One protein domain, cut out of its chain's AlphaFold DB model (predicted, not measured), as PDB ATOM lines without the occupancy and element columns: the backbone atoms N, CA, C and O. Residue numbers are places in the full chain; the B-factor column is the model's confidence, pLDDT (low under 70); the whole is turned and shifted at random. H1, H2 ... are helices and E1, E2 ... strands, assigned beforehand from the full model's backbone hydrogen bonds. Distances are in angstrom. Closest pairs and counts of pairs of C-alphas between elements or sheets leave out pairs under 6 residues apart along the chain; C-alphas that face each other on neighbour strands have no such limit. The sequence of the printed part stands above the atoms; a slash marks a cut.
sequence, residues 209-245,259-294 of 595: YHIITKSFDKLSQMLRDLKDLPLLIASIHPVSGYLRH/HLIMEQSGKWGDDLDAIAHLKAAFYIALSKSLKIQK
ATOM      1  N   TYR A 209     -64.692 -14.667   9.419       71.69
ATOM      2  CA  TYR A 209     -63.304 -14.357   9.759       71.69
ATOM      3  C   TYR A 209     -62.398 -15.588   9.797       71.69
ATOM      4  O   TYR A 209     -61.249 -15.490   9.376       71.69
ATOM      5  N   HIS A 210     -62.926 -16.763  10.159       74.38
ATOM      6  CA  HIS A 210     -62.153 -18.007  10.105       74.38
ATOM      7  C   HIS A 210     -61.643 -18.338   8.683       74.38
ATOM      8  O   HIS A 210     -60.559 -18.898   8.541       74.38
ATOM      9  N   ILE A 211     -62.367 -17.948   7.620       77.50
ATOM     10  CA  ILE A 211     -61.929 -18.124   6.222       77.50
ATOM     11  C   ILE A 211     -60.747 -17.206   5.938       77.50
ATOM     12  O   ILE A 211     -59.787 -17.626   5.293       77.50
ATOM     13  N   ILE A 212     -60.815 -15.960   6.414       78.62
ATOM     14  CA  ILE A 212     -59.761 -14.962   6.222       78.62
ATOM     15  C   ILE A 212     -58.499 -15.403   6.964       78.62
ATOM     16  O   ILE A 212     -57.438 -15.456   6.345       78.62
ATOM     17  N   THR A 213     -58.623 -15.790   8.237       81.44
ATOM     18  CA  THR A 213     -57.511 -16.303   9.050       81.44
ATOM     19  C   THR A 213     -56.884 -17.530   8.391       81.44
ATOM     20  O   THR A 213     -55.706 -17.494   8.062       81.44
ATOM     21  N   LYS A 214     -57.681 -18.540   8.019       83.50
ATOM     22  CA  LYS A 214     -57.179 -19.739   7.326       83.50
ATOM     23  C   LYS A 214     -56.480 -19.422   5.997       83.50
ATOM     24  O   LYS A 214     -55.502 -20.072   5.633       83.50
ATOM     25  N   SER A 215     -56.986 -18.442   5.246       83.56
ATOM     26  CA  SER A 215     -56.364 -18.009   3.987       83.56
ATOM     27  C   SER A 215     -55.039 -17.289   4.230       83.56
ATOM     28  O   SER A 215     -54.081 -17.502   3.487       83.56
ATOM     29  N   PHE A 216     -54.968 -16.465   5.276       86.25
ATOM     30  CA  PHE A 216     -53.746 -15.793   5.698       86.25
ATOM     31  C   PHE A 216     -52.706 -16.768   6.243       86.25
ATOM     32  O   PHE A 216     -51.536 -16.610   5.913       86.25
ATOM     33  N   ASP A 217     -53.105 -17.790   6.997       87.62
ATOM     34  CA  ASP A 217     -52.192 -18.823   7.494       87.62
ATOM     35  C   ASP A 217     -51.546 -19.567   6.325       87.62
ATOM     36  O   ASP A 217     -50.326 -19.721   6.273       87.62
ATOM     37  N   LYS A 218     -52.355 -19.927   5.318       85.75
ATOM     38  CA  LYS A 218     -51.857 -20.529   4.079       85.75
ATOM     39  C   LYS A 218     -50.883 -19.600   3.351       85.75
ATOM     40  O   LYS A 218     -49.800 -20.041   2.986       85.75
ATOM     41  N   LEU A 219     -51.235 -18.327   3.153       85.44
ATOM     42  CA  LEU A 219     -50.338 -17.350   2.524       85.44
ATOM     43  C   LEU A 219     -49.042 -17.171   3.328       85.44
ATOM     44  O   LEU A 219     -47.964 -17.120   2.750       85.44
ATOM     45  N   SER A 220     -49.140 -17.097   4.654       88.81
ATOM     46  CA  SER A 220     -48.002 -16.929   5.559       88.81
ATOM     47  C   SER A 220     -47.051 -18.116   5.492       88.81
ATOM     48  O   SER A 220     -45.841 -17.917   5.481       88.81
ATOM     49  N   GLN A 221     -47.586 -19.336   5.404       88.94
ATOM     50  CA  GLN A 221     -46.790 -20.537   5.179       88.94
ATOM     51  C   GLN A 221     -46.072 -20.468   3.826       88.94
ATOM     52  O   GLN A 221     -44.853 -20.583   3.776       88.94
ATOM     53  N   MET A 222     -46.802 -20.145   2.755       85.69
ATOM     54  CA  MET A 222     -46.229 -20.015   1.410       85.69
ATOM     55  C   MET A 222     -45.116 -18.964   1.336       85.69
ATOM     56  O   MET A 222     -44.096 -19.210   0.703       85.69
ATOM     57  N   LEU A 223     -45.292 -17.817   2.001       87.31
ATOM     58  CA  LEU A 223     -44.292 -16.749   2.082       87.31
ATOM     59  C   LEU A 223     -43.037 -17.184   2.850       87.31
ATOM     60  O   LEU A 223     -41.934 -16.849   2.429       87.31
ATOM     61  N   ARG A 224     -43.185 -17.937   3.948       88.06
ATOM     62  CA  ARG A 224     -42.050 -18.476   4.723       88.06
ATOM     63  C   ARG A 224     -41.252 -19.523   3.944       88.06
ATOM     64  O   ARG A 224     -40.048 -19.634   4.152       88.06
ATOM     65  N   ASP A 225     -41.901 -20.246   3.037       87.19
ATOM     66  CA  ASP A 225     -41.258 -21.267   2.206       87.19
ATOM     67  C   ASP A 225     -40.458 -20.672   1.025       87.19
ATOM     68  O   ASP A 225     -39.759 -21.403   0.317       87.19
ATOM     69  N   LEU A 226     -40.530 -19.353   0.794       85.50
ATOM     70  CA  LEU A 226     -39.783 -18.674  -0.268       85.50
ATOM     71  C   LEU A 226     -38.301 -18.534   0.097       85.50
ATOM     72  O   LEU A 226     -37.943 -17.789   1.004       85.50
ATOM     73  N   LYS A 227     -37.433 -19.207  -0.666       80.88
ATOM     74  CA  LYS A 227     -35.968 -19.159  -0.487       80.88
ATOM     75  C   LYS A 227     -35.233 -18.326  -1.541       80.88
ATOM     76  O   LYS A 227     -34.093 -17.946  -1.319       80.88
ATOM     77  N   ASP A 228     -35.896 -17.994  -2.648       83.00
ATOM     78  CA  ASP A 228     -35.275 -17.343  -3.815       83.00
ATOM     79  C   ASP A 228     -35.335 -15.802  -3.769       83.00
ATOM     80  O   ASP A 228     -35.307 -15.135  -4.806       83.00
ATOM     81  N   LEU A 229     -35.475 -15.212  -2.578       86.69
ATOM     82  CA  LEU A 229     -35.512 -13.760  -2.401       86.69
ATOM     83  C   LEU A 229     -34.121 -13.221  -2.029       86.69
ATOM     84  O   LEU A 229     -33.413 -13.869  -1.264       86.69
ATOM     85  N   PRO A 230     -33.731 -12.015  -2.499       87.31
ATOM     86  CA  PRO A 230     -32.438 -11.408  -2.152       87.31
ATOM     87  C   PRO A 230     -32.238 -11.139  -0.655       87.31
ATOM     88  O   PRO A 230     -31.106 -10.986  -0.211       87.31
ATOM     89  N   LEU A 231     -33.343 -11.021   0.079       89.31
ATOM     90  CA  LEU A 231     -33.399 -10.973   1.530       89.31
ATOM     91  C   LEU A 231     -34.504 -11.925   1.976       89.31
ATOM     92  O   LEU A 231     -35.570 -11.963   1.349       89.31
ATOM     93  N   LEU A 232     -34.270 -12.668   3.050       88.62
ATOM     94  CA  LEU A 232     -35.284 -13.543   3.629       88.62
ATOM     95  C   LEU A 232     -36.351 -12.742   4.383       88.62
ATOM     96  O   LEU A 232     -36.102 -11.649   4.899       88.62
ATOM     97  N   ILE A 233     -37.559 -13.303   4.455       89.00
ATOM     98  CA  ILE A 233     -38.650 -12.746   5.260       89.00
ATOM     99  C   ILE A 233     -38.412 -13.149   6.718       89.00
ATOM    100  O   ILE A 233     -38.537 -14.320   7.071       89.00
ATOM    101  N   ALA A 234     -38.095 -12.176   7.568       88.25
ATOM    102  CA  ALA A 234     -37.880 -12.377   8.998       88.25
ATOM    103  C   ALA A 234     -39.207 -12.540   9.753       88.25
ATOM    104  O   ALA A 234     -39.344 -13.417  10.607       88.25
ATOM    105  N   SER A 235     -40.211 -11.719   9.432       86.25
ATOM    106  CA  SER A 235     -41.532 -11.824  10.050       86.25
ATOM    107  C   SER A 235     -42.667 -11.347   9.147       86.25
ATOM    108  O   SER A 235     -42.491 -10.552   8.221       86.25
ATOM    109  N   ILE A 236     -43.863 -11.866   9.429       86.00
ATOM    110  CA  ILE A 236     -45.103 -11.597   8.700       86.00
ATOM    111  C   ILE A 236     -46.135 -11.138   9.724       86.00
ATOM    112  O   ILE A 236     -46.518 -11.914  10.600       86.00
ATOM    113  N   HIS A 237     -46.587  -9.890   9.619       80.62
ATOM    114  CA  HIS A 237     -47.520  -9.292  10.568       80.62
ATOM    115  C   HIS A 237     -48.865  -8.961   9.903       80.62
ATOM    116  O   HIS A 237     -48.905  -8.213   8.917       80.62
ATOM    117  N   PRO A 238     -49.989  -9.472  10.437       77.62
ATOM    118  CA  PRO A 238     -51.320  -9.162   9.933       77.62
ATOM    119  C   PRO A 238     -51.767  -7.756  10.372       77.62
ATOM    120  O   PRO A 238     -52.280  -7.569  11.471       77.62
ATOM    121  N   VAL A 239     -51.609  -6.744   9.513       75.62
ATOM    122  CA  VAL A 239     -51.958  -5.345   9.856       75.62
ATOM    123  C   VAL A 239     -53.365  -4.952   9.401       75.62
ATOM    124  O   VAL A 239     -53.887  -3.902   9.771       75.62
ATOM    125  N   SER A 240     -54.030  -5.781   8.604       75.94
ATOM    126  CA  SER A 240     -55.403  -5.506   8.196       75.94
ATOM    127  C   SER A 240     -56.375  -5.641   9.363       75.94
ATOM    128  O   SER A 240     -56.353  -6.641  10.080       75.94
ATOM    129  N   GLY A 241     -57.328  -4.712   9.468       73.81
ATOM    130  CA  GLY A 241     -58.490  -4.873  10.348       73.81
ATOM    131  C   GLY A 241     -59.284  -6.159  10.068       73.81
ATOM    132  O   GLY A 241     -60.001  -6.629  10.940       73.81
ATOM    133  N   TYR A 242     -59.135  -6.785   8.888       73.81
ATOM    134  CA  TYR A 242     -59.812  -8.050   8.581       73.81
ATOM    135  C   TYR A 242     -59.186  -9.201   9.366       73.81
ATOM    136  O   TYR A 242     -59.888 -10.100   9.811       73.81
ATOM    137  N   LEU A 243     -57.870  -9.149   9.556       75.44
ATOM    138  CA  LEU A 243     -57.113 -10.164  10.279       75.44
ATOM    139  C   LEU A 243     -57.135  -9.934  11.794       75.44
ATOM    140  O   LEU A 243     -56.950 -10.882  12.542       75.44
ATOM    141  N   ARG A 244     -57.442  -8.705  12.232       72.25
ATOM    142  CA  ARG A 244     -57.775  -8.373  13.629       72.25
ATOM    143  C   ARG A 244     -59.252  -8.563  13.987       72.25
ATOM    144  O   ARG A 244     -59.665  -8.215  15.082       72.25
ATOM    145  N   HIS A 245     -60.063  -9.049  13.047       70.75
ATOM    146  CA  HIS A 245     -61.513  -9.199  13.203       70.75
ATOM    147  C   HIS A 245     -62.273  -7.886  13.484       70.75
ATOM    148  O   HIS A 245     -63.368  -7.929  14.015       70.75
ATOM    149  N   HIS A 259     -47.839  -6.661   6.705       81.56
ATOM    150  CA  HIS A 259     -46.516  -6.068   6.814       81.56
ATOM    151  C   HIS A 259     -45.475  -7.182   6.860       81.56
ATOM    152  O   HIS A 259     -45.560  -8.084   7.694       81.56
ATOM    153  N   LEU A 260     -44.519  -7.125   5.937       83.62
ATOM    154  CA  LEU A 260     -43.398  -8.052   5.864       83.62
ATOM    155  C   LEU A 260     -42.153  -7.333   6.368       83.62
ATOM    156  O   LEU A 260     -41.822  -6.259   5.863       83.62
ATOM    157  N   ILE A 261     -41.473  -7.933   7.338       84.94
ATOM    158  CA  ILE A 261     -40.151  -7.488   7.772       84.94
ATOM    159  C   ILE A 261     -39.146  -8.433   7.132       84.94
ATOM    160  O   ILE A 261     -39.212  -9.646   7.328       84.94
ATOM    161  N   MET A 262     -38.248  -7.866   6.335       86.25
ATOM    162  CA  MET A 262     -37.126  -8.590   5.744       86.25
ATOM    163  C   MET A 262     -35.965  -8.635   6.744       86.25
ATOM    164  O   MET A 262     -35.922  -7.830   7.676       86.25
ATOM    165  N   GLU A 263     -35.016  -9.545   6.555       89.44
ATOM    166  CA  GLU A 263     -33.788  -9.559   7.352       89.44
ATOM    167  C   GLU A 263     -33.014  -8.229   7.258       89.44
ATOM    168  O   GLU A 263     -33.110  -7.481   6.276       89.44
ATOM    169  N   GLN A 264     -32.262  -7.911   8.312       87.19
ATOM    170  CA  GLN A 264     -31.521  -6.658   8.387       87.19
ATOM    171  C   GLN A 264     -30.444  -6.609   7.297       87.19
ATOM    172  O   GLN A 264     -29.694  -7.560   7.094       87.19
ATOM    173  N   SER A 265     -30.341  -5.474   6.606       88.00
ATOM    174  CA  SER A 265     -29.342  -5.265   5.560       88.00
ATOM    175  C   SER A 265     -28.780  -3.853   5.634       88.00
ATOM    176  O   SER A 265     -29.530  -2.898   5.790       88.00
ATOM    177  N   GLY A 266     -27.465  -3.702   5.482       87.31
ATOM    178  CA  GLY A 266     -26.821  -2.387   5.364       87.31
ATOM    179  C   GLY A 266     -26.941  -1.761   3.969       87.31
ATOM    180  O   GLY A 266     -26.400  -0.689   3.733       87.31
ATOM    181  N   LYS A 267     -27.608  -2.432   3.018       87.31
ATOM    182  CA  LYS A 267     -27.627  -2.053   1.592       87.31
ATOM    183  C   LYS A 267     -28.817  -1.175   1.180       87.31
ATOM    184  O   LYS A 267     -28.991  -0.935  -0.010       87.31
ATOM    185  N   TRP A 268     -29.650  -0.736   2.125       83.69
ATOM    186  CA  TRP A 268     -30.837   0.074   1.817       83.69
ATOM    187  C   TRP A 268     -30.502   1.514   1.405       83.69
ATOM    188  O   TRP A 268     -31.275   2.109   0.658       83.69
ATOM    189  N   GLY A 269     -29.347   2.041   1.832       84.31
ATOM    190  CA  GLY A 269     -29.000   3.454   1.664       84.31
ATOM    191  C   GLY A 269     -29.908   4.382   2.480       84.31
ATOM    192  O   GLY A 269     -30.744   3.910   3.250       84.31
ATOM    193  N   ASP A 270     -29.750   5.692   2.278       86.00
ATOM    194  CA  ASP A 270     -30.466   6.731   3.043       86.00
ATOM    195  C   ASP A 270     -31.457   7.547   2.188       86.00
ATOM    196  O   ASP A 270     -32.210   8.369   2.710       86.00
ATOM    197  N   ASP A 271     -31.483   7.321   0.871       87.44
ATOM    198  CA  ASP A 271     -32.404   7.995  -0.047       87.44
ATOM    199  C   ASP A 271     -33.774   7.297  -0.065       87.44
ATOM    200  O   ASP A 271     -33.905   6.136  -0.462       87.44
ATOM    201  N   LEU A 272     -34.816   8.025   0.349       84.06
ATOM    202  CA  LEU A 272     -36.188   7.525   0.432       84.06
ATOM    203  C   LEU A 272     -36.730   7.049  -0.920       84.06
ATOM    204  O   LEU A 272     -37.458   6.049  -0.960       84.06
ATOM    205  N   ASP A 273     -36.367   7.723  -2.013       83.50
ATOM    206  CA  ASP A 273     -36.815   7.339  -3.349       83.50
ATOM    207  C   ASP A 273     -36.102   6.067  -3.804       83.50
ATOM    208  O   ASP A 273     -36.757   5.127  -4.268       83.50
ATOM    209  N   ALA A 274     -34.787   5.964  -3.597       85.50
ATOM    210  CA  ALA A 274     -34.040   4.732  -3.852       85.50
ATOM    211  C   ALA A 274     -34.589   3.545  -3.036       85.50
ATOM    212  O   ALA A 274     -34.809   2.462  -3.586       85.50
ATOM    213  N   ILE A 275     -34.905   3.752  -1.751       85.62
ATOM    214  CA  ILE A 275     -35.530   2.738  -0.887       85.62
ATOM    215  C   ILE A 275     -36.894   2.309  -1.445       85.62
ATOM    216  O   ILE A 275     -37.211   1.116  -1.445       85.62
ATOM    217  N   ALA A 276     -37.716   3.243  -1.932       82.38
ATOM    218  CA  ALA A 276     -39.012   2.922  -2.533       82.38
ATOM    219  C   ALA A 276     -38.862   2.062  -3.801       82.38
ATOM    220  O   ALA A 276     -39.571   1.063  -3.957       82.38
ATOM    221  N   HIS A 277     -37.897   2.385  -4.666       85.94
ATOM    222  CA  HIS A 277     -37.587   1.584  -5.854       85.94
ATOM    223  C   HIS A 277     -37.052   0.193  -5.492       85.94
ATOM    224  O   HIS A 277     -37.483  -0.800  -6.083       85.94
ATOM    225  N   LEU A 278     -36.185   0.088  -4.481       87.81
ATOM    226  CA  LEU A 278     -35.711  -1.201  -3.970       87.81
ATOM    227  C   LEU A 278     -36.863  -2.048  -3.414       87.81
ATOM    228  O   LEU A 278     -36.969  -3.228  -3.747       87.81
ATOM    229  N   LYS A 279     -37.783  -1.459  -2.639       85.94
ATOM    230  CA  LYS A 279     -39.003  -2.149  -2.178       85.94
ATOM    231  C   LYS A 279     -39.850  -2.650  -3.350       85.94
ATOM    232  O   LYS A 279     -40.313  -3.789  -3.325       85.94
ATOM    233  N   ALA A 280     -40.010  -1.845  -4.399       85.06
ATOM    234  CA  ALA A 280     -40.724  -2.267  -5.598       85.06
ATOM    235  C   ALA A 280     -40.031  -3.446  -6.301       85.06
ATOM    236  O   ALA A 280     -40.702  -4.393  -6.718       85.06
ATOM    237  N   ALA A 281     -38.696  -3.441  -6.371       87.38
ATOM    238  CA  ALA A 281     -37.918  -4.565  -6.890       87.38
ATOM    239  C   ALA A 281     -38.123  -5.845  -6.056       87.38
ATOM    240  O   ALA A 281     -38.319  -6.920  -6.632       87.38
ATOM    241  N   PHE A 282     -38.189  -5.735  -4.723       87.50
ATOM    242  CA  PHE A 282     -38.568  -6.850  -3.849       87.50
ATOM    243  C   PHE A 282     -39.979  -7.362  -4.137       87.50
ATOM    244  O   PHE A 282     -40.169  -8.572  -4.226       87.50
ATOM    245  N   TYR A 283     -40.966  -6.484  -4.353       86.88
ATOM    246  CA  TYR A 283     -42.316  -6.915  -4.735       86.88
ATOM    247  C   TYR A 283     -42.340  -7.645  -6.080       86.88
ATOM    248  O   TYR A 283     -43.081  -8.618  -6.238       86.88
ATOM    249  N   ILE A 284     -41.518  -7.222  -7.044       86.56
ATOM    250  CA  ILE A 284     -41.371  -7.917  -8.330       86.56
ATOM    251  C   ILE A 284     -40.769  -9.311  -8.121       86.56
ATOM    252  O   ILE A 284     -41.300 -10.282  -8.664       86.56
ATOM    253  N   ALA A 285     -39.693  -9.428  -7.337       88.56
ATOM    254  CA  ALA A 285     -39.070 -10.713  -7.017       88.56
ATOM    255  C   ALA A 285     -40.053 -11.646  -6.290       88.56
ATOM    256  O   ALA A 285     -40.272 -12.772  -6.730       88.56
ATOM    257  N   LEU A 286     -40.744 -11.132  -5.271       87.75
ATOM    258  CA  LEU A 286     -41.782 -11.843  -4.529       87.75
ATOM    259  C   LEU A 286     -42.894 -12.352  -5.449       87.75
ATOM    260  O   LEU A 286     -43.285 -13.514  -5.371       87.75
ATOM    261  N   SER A 287     -43.377 -11.505  -6.362       85.44
ATOM    262  CA  SER A 287     -44.401 -11.900  -7.327       85.44
ATOM    263  C   SER A 287     -43.919 -13.011  -8.264       85.44
ATOM    264  O   SER A 287     -44.680 -13.933  -8.553       85.44
ATOM    265  N   LYS A 288     -42.659 -12.971  -8.720       86.25
ATOM    266  CA  LYS A 288     -42.083 -14.052  -9.536       86.25
ATOM    267  C   LYS A 288     -42.074 -15.374  -8.770       86.25
ATOM    268  O   LYS A 288     -42.564 -16.369  -9.302       86.25
ATOM    269  N   SER A 289     -41.605 -15.379  -7.522       85.62
ATOM    270  CA  SER A 289     -41.548 -16.601  -6.712       85.62
ATOM    271  C   SER A 289     -42.943 -17.139  -6.359       85.62
ATOM    272  O   SER A 289     -43.182 -18.341  -6.435       85.62
ATOM    273  N   LEU A 290     -43.912 -16.263  -6.075       83.81
ATOM    274  CA  LEU A 290     -45.306 -16.658  -5.836       83.81
ATOM    275  C   LEU A 290     -45.977 -17.256  -7.083       83.81
ATOM    276  O   LEU A 290     -46.715 -18.237  -6.977       83.81
ATOM    277  N   LYS A 291     -45.688 -16.725  -8.279       82.06
ATOM    278  CA  LYS A 291     -46.201 -17.284  -9.541       82.06
ATOM    279  C   LYS A 291     -45.696 -18.704  -9.801       82.06
ATOM    280  O   LYS A 291     -46.461 -19.521 -10.306       82.06
ATOM    281  N   ILE A 292     -44.457 -19.024  -9.412       84.50
ATOM    282  CA  ILE A 292     -43.919 -20.398  -9.478       84.50
ATOM    283  C   ILE A 292     -44.763 -21.344  -8.612       84.50
ATOM    284  O   ILE A 292     -45.106 -22.445  -9.040       84.50
ATOM    285  N   GLN A 293     -45.198 -20.881  -7.439       79.75
ATOM    286  CA  GLN A 293     -46.113 -21.614  -6.557       79.75
ATOM    287  C   GLN A 293     -47.590 -21.570  -7.010       79.75
ATOM    288  O   GLN A 293     -48.482 -21.939  -6.246       79.75
ATOM    289  N   LYS A 294     -47.868 -21.142  -8.253       79.44
ATOM    290  CA  LYS A 294     -49.216 -21.002  -8.839       79.44
ATOM    291  C   LYS A 294     -50.127 -20.036  -8.070       79.44
ATOM    292  O   LYS A 294     -51.343 -20.224  -8.037       79.44
TER     293      LYS A 294
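This is residues 209 to 245 and 259 to 294 of the 595 residues of the protein "Nucleolar protein 6" of Syphacia muris (UniProt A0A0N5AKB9). A small ladder of two antiparallel strands, E1 and E2, lies in the angle of an open L made by two helices, H1 and H2, whose lines stand about perpendicular and which come close near their last residues. E1 runs back beside H1, while H2, the longer arm of the L, stays apart from E1. The printed part has 73 residues with two named helices and two named strands, in the order H1, E1, E2, H2; the sheet's order is E1 - E2, and the class is mixed, helices and strands. The whole is only just loose, close to compact, with a radius of gyration of the C-alphas of 13.9 A and spans of 40 by 28 by 17 A.

Begin with the sheet: find C-alpha 233 at (-38.650, -12.746, 5.260), where E1 starts, and read on through residues 233 to 238, 14.0 A from first to last C-alpha. E2 is residues 259 to 262, 9.8 A long. H1 holds residues 209 to 224; from C-alpha 209 at (-63.304, -14.357, 9.759) it runs 22.2 A to C-alpha 224. The longest helix, H2, covers residues 272 to 292; it runs 30.6 A and ends at C-alpha 292, at (-43.919, -20.398, -9.478).

Look first at E1 and E2, antiparallel neighbours with 170 degrees between their directions. C-alphas 235 and 261 face each other at 5.1 A; N 237 and O 259 are within hydrogen-bond range at 2.8 A, and so are N 261 and O 235 at 2.9 A. Then look at H1 and E1: they have 3 pairs of C-alphas within 8 A, and their closest C-alphas, those of Arg 224 and Ile 233, are 6.7 A apart. H1 and E2 are apart. H1 and H2 are close but not clearly touching, about perpendicular at 82 degrees; their closest C-alphas, those of Leu 223 and Leu 290, are 8.0 A apart. E1 and H2 are apart. In H1 and H2 every O i to N i+4 pair is within hydrogen-bond range.

The two C-alphas farthest apart are those of His 210 and Asp 270, at 40.8 A. Between C-alphas 245 and 259 you will meet the cut: residues 246 to 258 are not printed, and the gap across it is 16.6 A. The link from E1 to E2 runs across this cut. Of the links that are printed whole, H1 to E1 with 8 residues and E2 to H2 with 9 are short. The mean pLDDT of the printed part is 83.9, and no printed residue of this model is under 70.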